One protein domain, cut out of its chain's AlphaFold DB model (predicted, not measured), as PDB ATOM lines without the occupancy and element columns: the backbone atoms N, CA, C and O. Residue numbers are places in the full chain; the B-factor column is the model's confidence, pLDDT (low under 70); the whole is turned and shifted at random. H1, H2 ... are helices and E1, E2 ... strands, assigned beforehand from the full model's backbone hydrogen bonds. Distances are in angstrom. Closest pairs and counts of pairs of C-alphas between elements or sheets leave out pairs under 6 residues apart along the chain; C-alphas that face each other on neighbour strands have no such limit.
ATOM      1  N   ILE A   3      44.523 -36.903 -25.804       98.81
ATOM      2  CA  ILE A   3      45.046 -38.194 -25.375       98.81
ATOM      3  C   ILE A   3      43.954 -38.876 -24.559       98.81
ATOM      4  O   ILE A   3      43.446 -38.277 -23.612       98.81
ATOM      5  N   GLY A   4      43.578 -40.100 -24.909       98.69
ATOM      6  CA  GLY A   4      42.549 -40.850 -24.194       98.69
ATOM      7  C   GLY A   4      42.941 -42.309 -23.983       98.69
ATOM      8  O   GLY A   4      43.784 -42.824 -24.719       98.69
ATOM      9  N   PRO A   5      42.385 -42.979 -22.963       98.44
ATOM     10  CA  PRO A   5      42.576 -44.411 -22.783       98.44
ATOM     11  C   PRO A   5      41.925 -45.222 -23.909       98.44
ATOM     12  O   PRO A   5      40.940 -44.790 -24.508       98.44
ATOM     13  N   ASN A   6      42.456 -46.418 -24.151       98.25
ATOM     14  CA  ASN A   6      41.821 -47.448 -24.966       98.25
ATOM     15  C   ASN A   6      41.138 -48.472 -24.045       98.25
ATOM     16  O   ASN A   6      41.802 -49.316 -23.442       98.25
ATOM     17  N   HIS A   7      39.818 -48.385 -23.922       97.50
ATOM     18  CA  HIS A   7      38.968 -49.310 -23.176       97.50
ATOM     19  C   HIS A   7      38.668 -50.591 -23.959       97.50
ATOM     20  O   HIS A   7      38.376 -51.622 -23.355       97.50
ATOM     21  N   THR A   8      38.708 -50.530 -25.294       97.00
ATOM     22  CA  THR A   8      38.382 -51.679 -26.158       97.00
ATOM     23  C   THR A   8      39.505 -52.713 -26.211       97.00
ATOM     24  O   THR A   8      39.248 -53.905 -26.372       97.00
ATOM     25  N   GLY A   9      40.755 -52.255 -26.079       95.19
ATOM     26  CA  GLY A   9      41.953 -53.072 -26.257       95.19
ATOM     27  C   GLY A   9      42.257 -53.422 -27.718       95.19
ATOM     28  O   GLY A   9      43.114 -54.267 -27.964       95.19
ATOM     29  N   TYR A  10      41.561 -52.816 -28.682       97.31
ATOM     30  CA  TYR A  10      41.826 -53.014 -30.107       97.31
ATOM     31  C   TYR A  10      43.011 -52.186 -30.597       97.31
ATOM     32  O   TYR A  10      43.325 -51.143 -30.029       97.31
ATOM     33  N   GLY A  11      43.640 -52.663 -31.670       97.25
ATOM     34  CA  GLY A  11      44.762 -51.999 -32.322       97.25
ATOM     35  C   GLY A  11      46.044 -51.937 -31.486       97.25
ATOM     36  O   GLY A  11      46.236 -52.688 -30.525       97.25
ATOM     37  N   SER A  12      46.947 -51.049 -31.890       97.75
ATOM     38  CA  SER A  12      48.253 -50.874 -31.256       97.75
ATOM     39  C   SER A  12      48.182 -50.348 -29.810       97.75
ATOM     40  O   SER A  12      47.271 -49.592 -29.457       97.75
ATOM     41  N   PRO A  13      49.177 -50.674 -28.953       97.50
ATOM     42  CA  PRO A  13      49.198 -50.251 -27.548       97.50
ATOM     43  C   PRO A  13      49.183 -48.733 -27.339       97.50
ATOM     44  O   PRO A  13      48.641 -48.259 -26.339       97.50
ATOM     45  N   VAL A  14      49.777 -47.979 -28.265       98.56
ATOM     46  CA  VAL A  14      49.640 -46.527 -28.374       98.56
ATOM     47  C   VAL A  14      49.450 -46.198 -29.848       98.56
ATOM     48  O   VAL A  14      50.283 -46.553 -30.680       98.56
ATOM     49  N   ALA A  15      48.350 -45.535 -30.177       98.31
ATOM     50  CA  ALA A  15      47.954 -45.304 -31.558       98.31
ATOM     51  C   ALA A  15      47.409 -43.893 -31.757       98.31
ATOM     52  O   ALA A  15      46.867 -43.280 -30.839       98.31
ATOM     53  N   LEU A  16      47.525 -43.391 -32.976       98.25
ATOM     54  CA  LEU A  16      46.686 -42.326 -33.499       98.25
ATOM     55  C   LEU A  16      46.038 -42.789 -34.799       98.25
ATOM     56  O   LEU A  16      46.435 -43.796 -35.376       98.25
ATOM     57  N   THR A  17      45.091 -42.016 -35.316       97.38
ATOM     58  CA  THR A  17      44.607 -42.183 -36.688       97.38
ATOM     59  C   THR A  17      44.706 -40.880 -37.464       97.38
ATOM     60  O   THR A  17      44.578 -39.799 -36.891       97.38
ATOM     61  N   THR A  18      44.922 -40.973 -38.776       96.12
ATOM     62  CA  THR A  18      44.845 -39.842 -39.715       96.12
ATOM     63  C   THR A  18      43.460 -39.647 -40.339       96.12
ATOM     64  O   THR A  18      43.275 -38.714 -41.129       96.12
ATOM     65  N   GLU A  19      42.500 -40.513 -40.011       94.38
ATOM     66  CA  GLU A  19      41.121 -40.426 -40.490       94.38
ATOM     67  C   GLU A  19      40.317 -39.370 -39.724       94.38
ATOM     68  O   GLU A  19      40.562 -39.099 -38.551       94.38
ATOM     69  N   SER A  20      39.353 -38.737 -40.395       92.00
ATOM     70  CA  SER A  20      38.495 -37.726 -39.754       92.00
ATOM     71  C   SER A  20      37.415 -38.377 -38.891       92.00
ATOM     72  O   SER A  20      36.937 -39.463 -39.201       92.00
ATOM     73  N   PHE A  21      36.991 -37.682 -37.837       93.62
ATOM     74  CA  PHE A  21      35.935 -38.148 -36.938       93.62
ATOM     75  C   PHE A  21      34.605 -37.515 -37.337       93.62
ATOM     76  O   PHE A  21      34.531 -36.298 -37.529       93.62
ATOM     77  N   ASN A  22      33.547 -38.321 -37.426       91.44
ATOM     78  CA  ASN A  22      32.190 -37.815 -37.612       91.44
ATOM     79  C   ASN A  22      31.550 -37.564 -36.245       91.44
ATOM     80  O   ASN A  22      31.672 -38.374 -35.332       91.44
ATOM     81  N   THR A  23      30.836 -36.450 -36.107       91.56
ATOM     82  CA  THR A  23      30.088 -36.123 -34.886       91.56
ATOM     83  C   THR A  23      28.689 -35.621 -35.250       91.56
ATOM     84  O   THR A  23      28.473 -35.186 -36.389       91.56
ATOM     85  N   PRO A  24      27.745 -35.552 -34.291       90.75
ATOM     86  CA  PRO A  24      26.441 -34.930 -34.526       90.75
ATOM     87  C   PRO A  24      26.500 -33.455 -34.966       90.75
ATOM     88  O   PRO A  24      25.524 -32.946 -35.513       90.75
ATOM     89  N   LEU A  25      27.614 -32.748 -34.730       88.31
ATOM     90  CA  LEU A  25      27.793 -31.337 -35.102       88.31
ATOM     91  C   LEU A  25      28.607 -31.142 -36.397       88.31
ATOM     92  O   LEU A  25      28.900 -29.997 -36.759       88.31
ATOM     93  N   GLY A  26      28.937 -32.237 -37.092       87.44
ATOM     94  CA  GLY A  26      29.736 -32.272 -38.317       87.44
ATOM     95  C   GLY A  26      31.129 -32.867 -38.111       87.44
ATOM     96  O   GLY A  26      31.533 -33.182 -36.989       87.44
ATOM     97  N   ASP A  27      31.868 -33.014 -39.205       88.00
ATOM     98  CA  ASP A  27      33.171 -33.685 -39.211       88.00
ATOM     99  C   ASP A  27      34.273 -32.858 -38.543       88.00
ATOM    100  O   ASP A  27      34.361 -31.639 -38.723       88.00
ATOM    101  N   VAL A  28      35.176 -33.545 -37.845       90.31
ATOM    102  CA  VAL A  28      36.399 -32.972 -37.278       90.31
ATOM    103  C   VAL A  28      37.609 -33.630 -37.929       90.31
ATOM    104  O   VAL A  28      37.783 -34.847 -37.875       90.31
ATOM    105  N   CYS A  29      38.460 -32.819 -38.559       91.38
ATOM    106  CA  CYS A  29      39.668 -33.325 -39.201       91.38
ATOM    107  C   CYS A  29      40.803 -33.549 -38.223       91.38
ATOM    108  O   CYS A  29      41.097 -32.695 -37.383       91.38
ATOM    109  N   VAL A  30      41.527 -34.638 -38.464       94.06
ATOM    110  CA  VAL A  30      42.848 -34.822 -37.888       94.06
ATOM    111  C   VAL A  30      43.852 -33.888 -38.561       94.06
ATOM    112  O   VAL A  30      43.880 -33.744 -39.784       94.06
ATOM    113  N   ASP A  31      44.686 -33.252 -37.748       94.62
ATOM    114  CA  ASP A  31      45.835 -32.469 -38.172       94.62
ATOM    115  C   ASP A  31      46.946 -33.404 -38.658       94.62
ATOM    116  O   ASP A  31      47.791 -33.861 -37.886       94.62
ATOM    117  N   LYS A  32      46.922 -33.731 -39.952       94.19
ATOM    118  CA  LYS A  32      47.896 -34.650 -40.562       94.19
ATOM    119  C   LYS A  32      49.328 -34.103 -40.505       94.19
ATOM    120  O   LYS A  32      50.277 -34.882 -40.413       94.19
ATOM    121  N   ASP A  33      49.491 -32.779 -40.514       91.75
ATOM    122  CA  ASP A  33      50.798 -32.126 -40.436       91.75
ATOM    123  C   ASP A  33      51.406 -32.174 -39.038       91.75
ATOM    124  O   ASP A  33      52.627 -32.237 -38.913       91.75
ATOM    125  N   LEU A  34      50.593 -32.155 -37.984       93.44
ATOM    126  CA  LEU A  34      51.047 -32.411 -36.620       93.44
ATOM    127  C   LEU A  34      51.237 -33.917 -36.384       93.44
ATOM    128  O   LEU A  34      52.273 -34.323 -35.860       93.44
ATOM    129  N   ALA A  35      50.283 -34.743 -36.825       96.31
ATOM    130  CA  ALA A  35      50.290 -36.192 -36.616       96.31
ATOM    131  C   ALA A  35      51.536 -36.871 -37.203       96.31
ATOM    132  O   ALA A  35      52.106 -37.745 -36.557       96.31
ATOM    133  N   LYS A  36      52.028 -36.431 -38.372       95.81
ATOM    134  CA  LYS A  36      53.229 -37.015 -39.002       95.81
ATOM    135  C   LYS A  36      54.484 -36.973 -38.124       95.81
ATOM    136  O   LYS A  36      55.364 -37.801 -38.317       95.81
ATOM    137  N   TYR A  37      54.573 -36.019 -37.195       95.81
ATOM    138  CA  TYR A  37      55.707 -35.906 -36.272       95.81
ATOM    139  C   TYR A  37      55.559 -36.786 -35.025       95.81
ATOM    140  O   TYR A  37      56.542 -37.013 -34.328       95.81
ATOM    141  N   LEU A  38      54.344 -37.260 -34.734       97.19
ATOM    142  CA  LEU A  38      54.083 -38.226 -33.668       97.19
ATOM    143  C   LEU A  38      54.253 -39.666 -34.170       97.19
ATOM    144  O   LEU A  38      54.644 -40.538 -33.403       97.19
ATOM    145  N   LEU A  39      53.977 -39.909 -35.453       95.19
ATOM    146  CA  LEU A  39      54.145 -41.209 -36.105       95.19
ATOM    147  C   LEU A  39      55.618 -41.623 -36.247       95.19
ATOM    148  O   LEU A  39      56.518 -40.786 -36.248       95.19
ATOM    149  N   ASN A  40      55.850 -42.929 -36.441       88.31
ATOM    150  CA  ASN A  40      57.181 -43.565 -36.477       88.31
ATOM    151  C   ASN A  40      57.963 -43.438 -35.157       88.31
ATOM    152  O   ASN A  40      59.194 -43.481 -35.143       88.31
ATOM    153  N   THR A  41      57.238 -43.258 -34.058       95.06
ATOM    154  CA  THR A  41      57.761 -43.333 -32.694       95.06
ATOM    155  C   THR A  41      57.223 -44.616 -32.046       95.06
ATOM    156  O   THR A  41      57.127 -45.639 -32.717       95.06
ATOM    157  N   ILE A  42      56.829 -44.574 -30.773       97.31
ATOM    158  CA  ILE A  42      55.999 -45.617 -30.152       97.31
ATOM    159  C   ILE A  42      54.508 -45.506 -30.524       97.31
ATOM    160  O   ILE A  42      53.716 -46.326 -30.074       97.31
ATOM    161  N   ILE A  43      54.121 -44.470 -31.281       98.38
ATOM    162  CA  ILE A  43      52.739 -44.201 -31.695       98.38
ATOM    163  C   ILE A  43      52.533 -44.673 -33.139       98.38
ATOM    164  O   ILE A  43      53.118 -44.108 -34.072       98.38
ATOM    165  N   ASP A  44      51.662 -45.664 -33.318       98.00
ATOM    166  CA  ASP A  44      51.295 -46.202 -34.633       98.00
ATOM    167  C   ASP A  44      50.143 -45.420 -35.284       98.00
ATOM    168  O   ASP A  44      49.351 -44.772 -34.599       98.00
ATOM    169  N   ASN A  45      50.024 -45.492 -36.617       97.94
ATOM    170  CA  ASN A  45      48.815 -45.053 -37.323       97.94
ATOM    171  C   ASN A  45      47.852 -46.239 -37.441       97.94
ATOM    172  O   ASN A  45      47.986 -47.044 -38.362       97.94
ATOM    173  N   ASP A  46      46.909 -46.346 -36.512       97.62
ATOM    174  CA  ASP A  46      46.001 -47.481 -36.412       97.62
ATOM    175  C   ASP A  46      44.579 -47.024 -36.065       97.62
ATOM    176  O   ASP A  46      44.275 -46.614 -34.945       97.62
ATOM    177  N   ILE A  47      43.685 -47.097 -37.056       96.38
ATOM    178  CA  ILE A  47      42.269 -46.748 -36.893       96.38
ATOM    179  C   ILE A  47      41.513 -47.753 -36.014       96.38
ATOM    180  O   ILE A  47      40.528 -47.369 -35.381       96.38
ATOM    181  N   ASP A  48      41.963 -49.009 -35.923       97.62
ATOM    182  CA  ASP A  48      41.267 -50.027 -35.133       97.62
ATOM    183  C   ASP A  48      41.337 -49.711 -33.633       97.62
ATOM    184  O   ASP A  48      40.373 -49.975 -32.916       97.62
ATOM    185  N   ALA A  49      42.393 -49.030 -33.172       97.62
ATOM    186  CA  ALA A  49      42.503 -48.535 -31.795       97.62
ATOM    187  C   ALA A  49      41.475 -47.454 -31.423       97.62
ATOM    188  O   ALA A  49      41.260 -47.175 -30.243       97.62
ATOM    189  N   HIS A  50      40.836 -46.836 -32.417       97.56
ATOM    190  CA  HIS A  50      39.767 -45.856 -32.221       97.56
ATOM    191  C   HIS A  50      38.374 -46.450 -32.457       97.56
ATOM    192  O   HIS A  50      37.361 -45.790 -32.220       97.56
ATOM    193  N   ARG A  51      38.286 -47.691 -32.942       94.31
ATOM    194  CA  ARG A  51      37.017 -48.306 -33.314       94.31
ATOM    195  C   ARG A  51      36.233 -48.703 -32.064       94.31
ATOM    196  O   ARG A  51      36.683 -49.534 -31.289       94.31
ATOM    197  N   TYR A  52      35.031 -48.143 -31.911       95.06
ATOM    198  CA  TYR A  52      34.185 -48.287 -30.713       95.06
ATOM    199  C   TYR A  52      34.796 -47.692 -29.431       95.06
ATOM    200  O   TYR A  52      34.259 -47.901 -28.342       95.06
ATOM    201  N   GLU A  53      35.893 -46.941 -29.555       97.56
ATOM    202  CA  GLU A  53      36.495 -46.215 -28.446       97.56
ATOM    203  C   GLU A  53      35.876 -44.821 -28.336       97.56
ATOM    204  O   GLU A  53      35.781 -44.088 -29.319       97.56
ATOM    205  N   HIS A  54      35.497 -44.434 -27.121       96.19
ATOM    206  CA  HIS A  54      34.746 -43.208 -26.868       96.19
ATOM    207  C   HIS A  54      35.561 -42.149 -26.120       96.19
ATOM    208  O   HIS A  54      35.191 -40.975 -26.093       96.19
ATOM    209  N   SER A  55      36.693 -42.518 -25.519       97.44
ATOM    210  CA  SER A  55      37.426 -41.634 -24.613       97.44
ATOM    211  C   SER A  55      37.875 -40.316 -25.256       97.44
ATOM    212  O   SER A  55      37.974 -39.299 -24.572       97.44
ATOM    213  N   ILE A  56      38.116 -40.306 -26.569       97.75
ATOM    214  CA  ILE A  56      38.495 -39.110 -27.331       97.75
ATOM    215  C   ILE A  56      37.272 -38.438 -27.969       97.75
ATOM    216  O   ILE A  56      37.182 -37.208 -27.969       97.75
ATOM    217  N   GLU A  57      36.327 -39.220 -28.503       95.31
ATOM    218  CA  GLU A  57      35.206 -38.698 -29.299       95.31
ATOM    219  C   GLU A  57      34.298 -37.766 -28.489       95.31
ATOM    220  O   GLU A  57      33.831 -36.750 -29.008       95.31
ATOM    221  N   VAL A  58      34.114 -38.062 -27.195       95.62
ATOM    222  CA  VAL A  58      33.224 -37.311 -26.298       95.62
ATOM    223  C   VAL A  58      33.631 -35.848 -26.142       95.62
ATOM    224  O   VAL A  58      32.783 -35.013 -25.842       95.62
ATOM    225  N   HIS A  59      34.896 -35.503 -26.401       96.56
ATOM    226  CA  HIS A  59      35.395 -34.126 -26.330       96.56
ATOM    227  C   HIS A  59      35.035 -33.298 -27.565       96.56
ATOM    228  O   HIS A  59      34.897 -32.074 -27.479       96.56
ATOM    229  N   LEU A  60      34.876 -33.937 -28.727       94.62
ATOM    230  CA  LEU A  60      34.765 -33.241 -30.010       94.62
ATOM    231  C   LEU A  60      33.518 -32.346 -30.107       94.62
ATOM    232  O   LEU A  60      33.678 -31.182 -30.495       94.62
ATOM    233  N   PRO A  61      32.310 -32.782 -29.687       93.12
ATOM    234  CA  PRO A  61      31.136 -31.912 -29.698       93.12
ATOM    235  C   PRO A  61      31.291 -30.678 -28.799       93.12
ATOM    236  O   PRO A  61      30.886 -29.581 -29.190       93.12
ATOM    237  N   PHE A  62      31.919 -30.816 -27.624       92.88
ATOM    238  CA  PHE A  62      32.177 -29.684 -26.725       92.88
ATOM    239  C   PHE A  62      33.136 -28.678 -27.362       92.88
ATOM    240  O   PHE A  62      32.889 -27.470 -27.307       92.88
ATOM    241  N   LEU A  63      34.198 -29.152 -28.015       91.94
ATOM    242  CA  LEU A  63      35.156 -28.291 -28.712       91.94
ATOM    243  C   LEU A  63      34.518 -27.572 -29.909       91.94
ATOM    244  O   LEU A  63      34.710 -26.368 -30.080       91.94
ATOM    245  N   GLN A  64      33.692 -28.264 -30.700       88.50
ATOM    246  CA  GLN A  64      32.934 -27.642 -31.793       88.50
ATOM    247  C   GLN A  64      31.951 -26.584 -31.277       88.50
ATOM    248  O   GLN A  64      31.862 -25.488 -31.836       88.50
ATOM    249  N   TYR A  65      31.223 -26.882 -30.199       88.50
ATOM    250  CA  TYR A  65      30.253 -25.956 -29.625       88.50
ATOM    251  C   TYR A  65      30.923 -24.714 -29.022       88.50
ATOM    252  O   TYR A  65      30.547 -23.584 -29.341       88.50
ATOM    253  N   THR A  66      31.954 -24.906 -28.197       85.06
ATOM    254  CA  THR A  66      32.676 -23.803 -27.543       85.06
ATOM    255  C   THR A  66      33.375 -22.901 -28.557       85.06
ATOM    256  O   THR A  66      33.268 -21.679 -28.450       85.06
ATOM    257  N   ARG A  67      34.001 -23.447 -29.610       78.12
ATOM    258  CA  ARG A  67      34.604 -22.610 -30.663       78.12
ATOM    259  C   ARG A  67      33.581 -21.783 -31.429       78.12
ATOM    260  O   ARG A  67      33.851 -20.608 -31.673       78.12
ATOM    261  N   LYS A  68      32.393 -22.318 -31.735       73.88
ATOM    262  CA  LYS A  68      31.307 -21.525 -32.349       73.88
ATOM    263  C   LYS A  68      30.897 -20.329 -31.482       73.88
ATOM    264  O   LYS A  68      30.569 -19.272 -32.025       73.88
ATOM    265  N   LEU A  69      30.939 -20.462 -30.154       63.88
ATOM    266  CA  LEU A  69      30.681 -19.346 -29.237       63.88
ATOM    267  C   LEU A  69      31.779 -18.274 -29.308       63.88
ATOM    268  O   LEU A  69      31.455 -17.090 -29.365       63.88
ATOM    269  N   PHE A  70      33.055 -18.666 -29.364       60.19
ATOM    270  CA  PHE A  70      34.177 -17.717 -29.416       60.19
ATOM    271  C   PHE A  70      34.358 -17.054 -30.792       60.19
ATOM    272  O   PHE A  70      34.599 -15.848 -30.871       60.19
ATOM    273  N   GLN A  71      34.197 -17.798 -31.889       58.47
ATOM    274  CA  GLN A  71      34.384 -17.278 -33.248       58.47
ATOM    275  C   GLN A  71      33.294 -16.297 -33.694       58.47
ATOM    276  O   GLN A  71      33.554 -15.446 -34.547       58.47
ATOM    277  N   ARG A  72      32.098 -16.334 -33.086       54.38
ATOM    278  CA  ARG A  72      31.072 -15.292 -33.291       54.38
ATOM    279  C   ARG A  72      31.610 -13.871 -33.059       54.38
ATOM    280  O   ARG A  72      31.039 -12.931 -33.605       54.38
ATOM    281  N   ASN A  73      32.733 -13.727 -32.348       48.34
ATOM    282  CA  ASN A  73      33.366 -12.450 -32.036       48.34
ATOM    283  C   ASN A  73      34.624 -12.107 -32.867       48.34
ATOM    284  O   ASN A  73      35.145 -11.007 -32.697       48.34
ATOM    285  N   GLN A  74      35.124 -12.968 -33.771       44.16
ATOM    286  CA  GLN A  74      36.323 -12.668 -34.579       44.16
ATOM    287  C   GLN A  74      36.228 -13.226 -36.014       44.16
ATOM    288  O   GLN A  74      36.338 -14.424 -36.254       44.16
ATOM    289  N   ARG A  75      36.044 -12.339 -37.004       40.81
ATOM    290  CA  ARG A  75      36.061 -12.672 -38.443       40.81
ATOM    291  C   ARG A  75      37.484 -12.591 -39.006       40.81
ATOM    292  O   ARG A  75      38.013 -11.484 -39.060       40.81
ATOM    293  N   LYS A  76      38.035 -13.711 -39.499       39.34
ATOM    294  CA  LYS A  76      38.966 -13.844 -40.659       39.34
ATOM    295  C   LYS A  76      39.565 -15.263 -40.697       39.34
ATOM    296  O   LYS A  76      40.450 -15.513 -39.893       39.34
ATOM    297  N   VAL A  77      39.173 -16.160 -41.622       43.62
ATOM    298  CA  VAL A  77      39.930 -17.423 -41.860       43.62
ATOM    299  C   VAL A  77      39.835 -17.979 -43.308       43.62
ATOM    300  O   VAL A  77      38.785 -17.930 -43.965       43.62
ATOM    301  N   PHE A  78      40.982 -18.502 -43.772       39.00
ATOM    302  CA  PHE A  78      41.368 -19.082 -45.076       39.00
ATOM    303  C   PHE A  78      40.791 -20.502 -45.368       39.00
ATOM    304  O   PHE A  78      40.036 -21.031 -44.559       39.00
ATOM    305  N   GLU A  79      41.057 -21.077 -46.558       35.28
ATOM    306  CA  GLU A  79      40.464 -22.320 -47.125       35.28
ATOM    307  C   GLU A  79      41.402 -23.547 -47.132       35.28
ATOM    308  O   GLU A  79      42.576 -23.414 -47.455       35.28
ATOM    309  N   CYS A  80      40.828 -24.746 -46.943       36.91
ATOM    310  CA  CYS A  80      41.347 -26.028 -47.449       36.91
ATOM    311  C   CYS A  80      40.202 -26.778 -48.157       36.91
ATOM    312  O   CYS A  80      39.087 -26.832 -47.633       36.91
ATOM    313  N   ARG A  81      40.458 -27.318 -49.355       45.12
ATOM    314  CA  ARG A  81      39.463 -27.946 -50.244       45.12
ATOM    315  C   ARG A  81      39.589 -29.464 -50.208       45.12
ATOM    316  O   ARG A  81      40.677 -29.943 -50.474       45.12
ATOM    317  N   GLU A  82      38.480 -30.164 -49.950       46.25
ATOM    318  CA  GLU A  82      38.180 -31.536 -50.409       46.25
ATOM    319  C   GLU A  82      36.801 -31.978 -49.859       46.25
ATOM    320  O   GLU A  82      36.703 -32.531 -48.767       46.25
ATOM    321  N   SER A  83      35.702 -31.632 -50.549       43.16
ATOM    322  CA  SER A  83      34.450 -32.427 -50.653       43.16
ATOM    323  C   SER A  83      33.296 -31.612 -51.268       43.16
ATOM    324  O   SER A  83      33.224 -30.396 -51.114       43.16
ATOM    325  N   ASN A  84      32.384 -32.306 -51.965       39.38
ATOM    326  CA  ASN A  84      31.207 -31.754 -52.664       39.38
ATOM    327  C   ASN A  84      29.951 -31.610 -51.773       39.38
ATOM    328  O   ASN A  84      28.846 -31.439 -52.284       39.38
ATOM    329  N   PHE A  85      30.098 -31.676 -50.448       37.84
ATOM    330  CA  PHE A  85      29.053 -31.272 -49.504       37.84
ATOM    331  C   PHE A  85      29.267 -29.803 -49.110       37.84
ATOM    332  O   PHE A  85      30.419 -29.359 -49.091       37.84
ATOM    333  N   PRO A  86      28.207 -29.027 -48.791       33.81
ATOM    334  CA  PRO A  86      28.359 -27.667 -48.280       33.81
ATOM    335  C   PRO A  86      29.307 -27.678 -47.077       33.81
ATOM    336  O   PRO A  86      28.995 -28.194 -46.005       33.81
ATOM    337  N   THR A  87      30.515 -27.168 -47.301       35.75
ATOM    338  CA  THR A  87      31.644 -27.314 -46.392       35.75
ATOM    339  C   THR A  87      31.531 -26.235 -45.324       35.75
ATOM    340  O   THR A  87      31.760 -25.055 -45.586       35.75
ATOM    341  N   ILE A  88      31.172 -26.623 -44.101       41.12
ATOM    342  CA  ILE A  88      31.430 -25.782 -42.929       41.12
ATOM    343  C   ILE A  88      32.959 -25.639 -42.855       41.12
ATOM    344  O   ILE A  88      33.662 -26.635 -42.677       41.12
ATOM    345  N   LYS A  89      33.493 -24.427 -43.079       48.84
ATOM    346  CA  LYS A  89      34.937 -24.144 -42.963       48.84
ATOM    347  C   LYS A  89      35.406 -24.587 -41.571       48.84
ATOM    348  O   LYS A  89      34.862 -24.125 -40.578       48.84
ATOM    349  N   LYS A  90      36.351 -25.536 -41.524       56.12
ATOM    350  CA  LYS A  90      36.671 -26.330 -40.325       56.12
ATOM    351  C   LYS A  90      37.242 -25.462 -39.197       56.12
ATOM    352  O   LYS A  90      38.304 -24.865 -39.337       56.12
ATOM    353  N   ASP A  91      36.514 -25.433 -38.082       64.81
ATOM    354  CA  ASP A  91      36.710 -24.546 -36.926       64.81
ATOM    355  C   ASP A  91      37.960 -24.857 -36.077       64.81
ATOM    356  O   ASP A  91      38.378 -24.015 -35.278       64.81
ATOM    357  N   PHE A  92      38.534 -26.057 -36.223       79.56
ATOM    358  CA  PHE A  92      39.812 -26.507 -35.660       79.56
ATOM    359  C   PHE A  92      40.208 -27.876 -36.239       79.56
ATOM    360  O   PHE A  92      39.364 -28.599 -36.770       79.56
ATOM    361  N   SER A  93      41.482 -28.236 -36.097       89.06
ATOM    362  CA  SER A  93      42.012 -29.591 -36.280       89.06
ATOM    363  C   SER A  93      42.461 -30.166 -34.929       89.06
ATOM    364  O   SER A  93      42.633 -29.434 -33.949       89.06
ATOM    365  N   PHE A  94      42.632 -31.485 -34.843       95.75
ATOM    366  CA  PHE A  94      43.129 -32.151 -33.632       95.75
ATOM    367  C   PHE A  94      43.979 -33.377 -33.974       95.75
ATOM    368  O   PHE A  94      44.034 -33.784 -35.122       95.75
ATOM    369  N   VAL A  95      44.640 -33.981 -32.989       98.12
ATOM    370  CA  VAL A  95      45.292 -35.289 -33.161       98.12
ATOM    371  C   VAL A  95      44.824 -36.205 -32.030       98.12
ATOM    372  O   VAL A  95      44.986 -35.794 -30.873       98.12
ATOM    373  N   PRO A  96      44.216 -37.368 -32.335       98.44
ATOM    374  CA  PRO A  96      43.727 -38.321 -31.345       98.44
ATOM    375  C   PRO A  96      44.824 -39.327 -30.986       98.44
ATOM    376  O   PRO A  96      45.191 -40.131 -31.827       98.44
ATOM    377  N   VAL A  97      45.336 -39.314 -29.758       98.75
ATOM    378  CA  VAL A  97      46.292 -40.322 -29.268       98.75
ATOM    379  C   VAL A  97      45.564 -41.261 -28.306       98.75
ATOM    380  O   VAL A  97      45.193 -40.866 -27.204       98.75
ATOM    381  N   CYS A  98      45.333 -42.498 -28.726       98.50
ATOM    382  CA  CYS A  98      44.696 -43.554 -27.948       98.50
ATOM    383  C   CYS A  98      45.755 -44.403 -27.229       98.50
ATOM    384  O   CYS A  98      46.710 -44.867 -27.852       98.50
ATOM    385  N   MET A  99      45.608 -44.607 -25.918       98.56
ATOM    386  CA  MET A  99      46.574 -45.323 -25.079       98.56
ATOM    387  C   MET A  99      45.950 -46.560 -24.426       98.56
ATOM    388  O   MET A  99      45.233 -46.453 -23.429       98.56
TER     389      MET A  99
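AT A GLANCE: This is residues 3 to 99 of the 214 residues of the protein "AmmeMemoRadiSam system protein B" of archaeon (UniProt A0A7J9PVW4). This model has little regular structure: a small sheet of E1, E3 and E2 sits towards one end of an elongated, loop-rich body, H2 reaches towards the other end, and residues 72 to 95 lead back to E3. The 97 printed residues run E1, E2, H1, H2, E3; the sheet, order E1, E3, E2, is mixed. The class is mixed, helices and strands, with only 30 residues in named elements; the whole is compact, radius of gyration of the C-alphas 14.4 A, spanning 41 by 24 by 23 A.

IN THESE COORDINATES: E1 is residues 3 to 5, from C-alpha 3 at (45.046, -38.194, -25.375). E3 is residues 96 to 99, 9.8 A, ending at C-alpha 99 at (46.574, -45.323, -25.079). E2 is residues 14 to 16, H1 32 to 38, 9.9 A, and H2 59 to 71, 18.2 A.

HOW THE PARTS SIT: E1 and E3 are parallel; N 4 and O 97 are 2.9 A apart. E3 and E2 are antiparallel; N 98 and O 15 are 2.7 A apart. H1 only grazes the sheet, with residues 35 to 38; H2 is not on it. Every O i to N i+4 pair is within hydrogen-bond range in H2, but 1 of 3 in H1, beside 2 of 4 O i to N i+3 pairs.

THE WHOLE: The C-alphas farthest apart, Gly 9 and Arg 75, are 42.6 A apart. The printed part has no cut. The links E2 to H1, H1 to H2 and H2 to E3 are long. Residues 69 to 91 have pLDDT under 70.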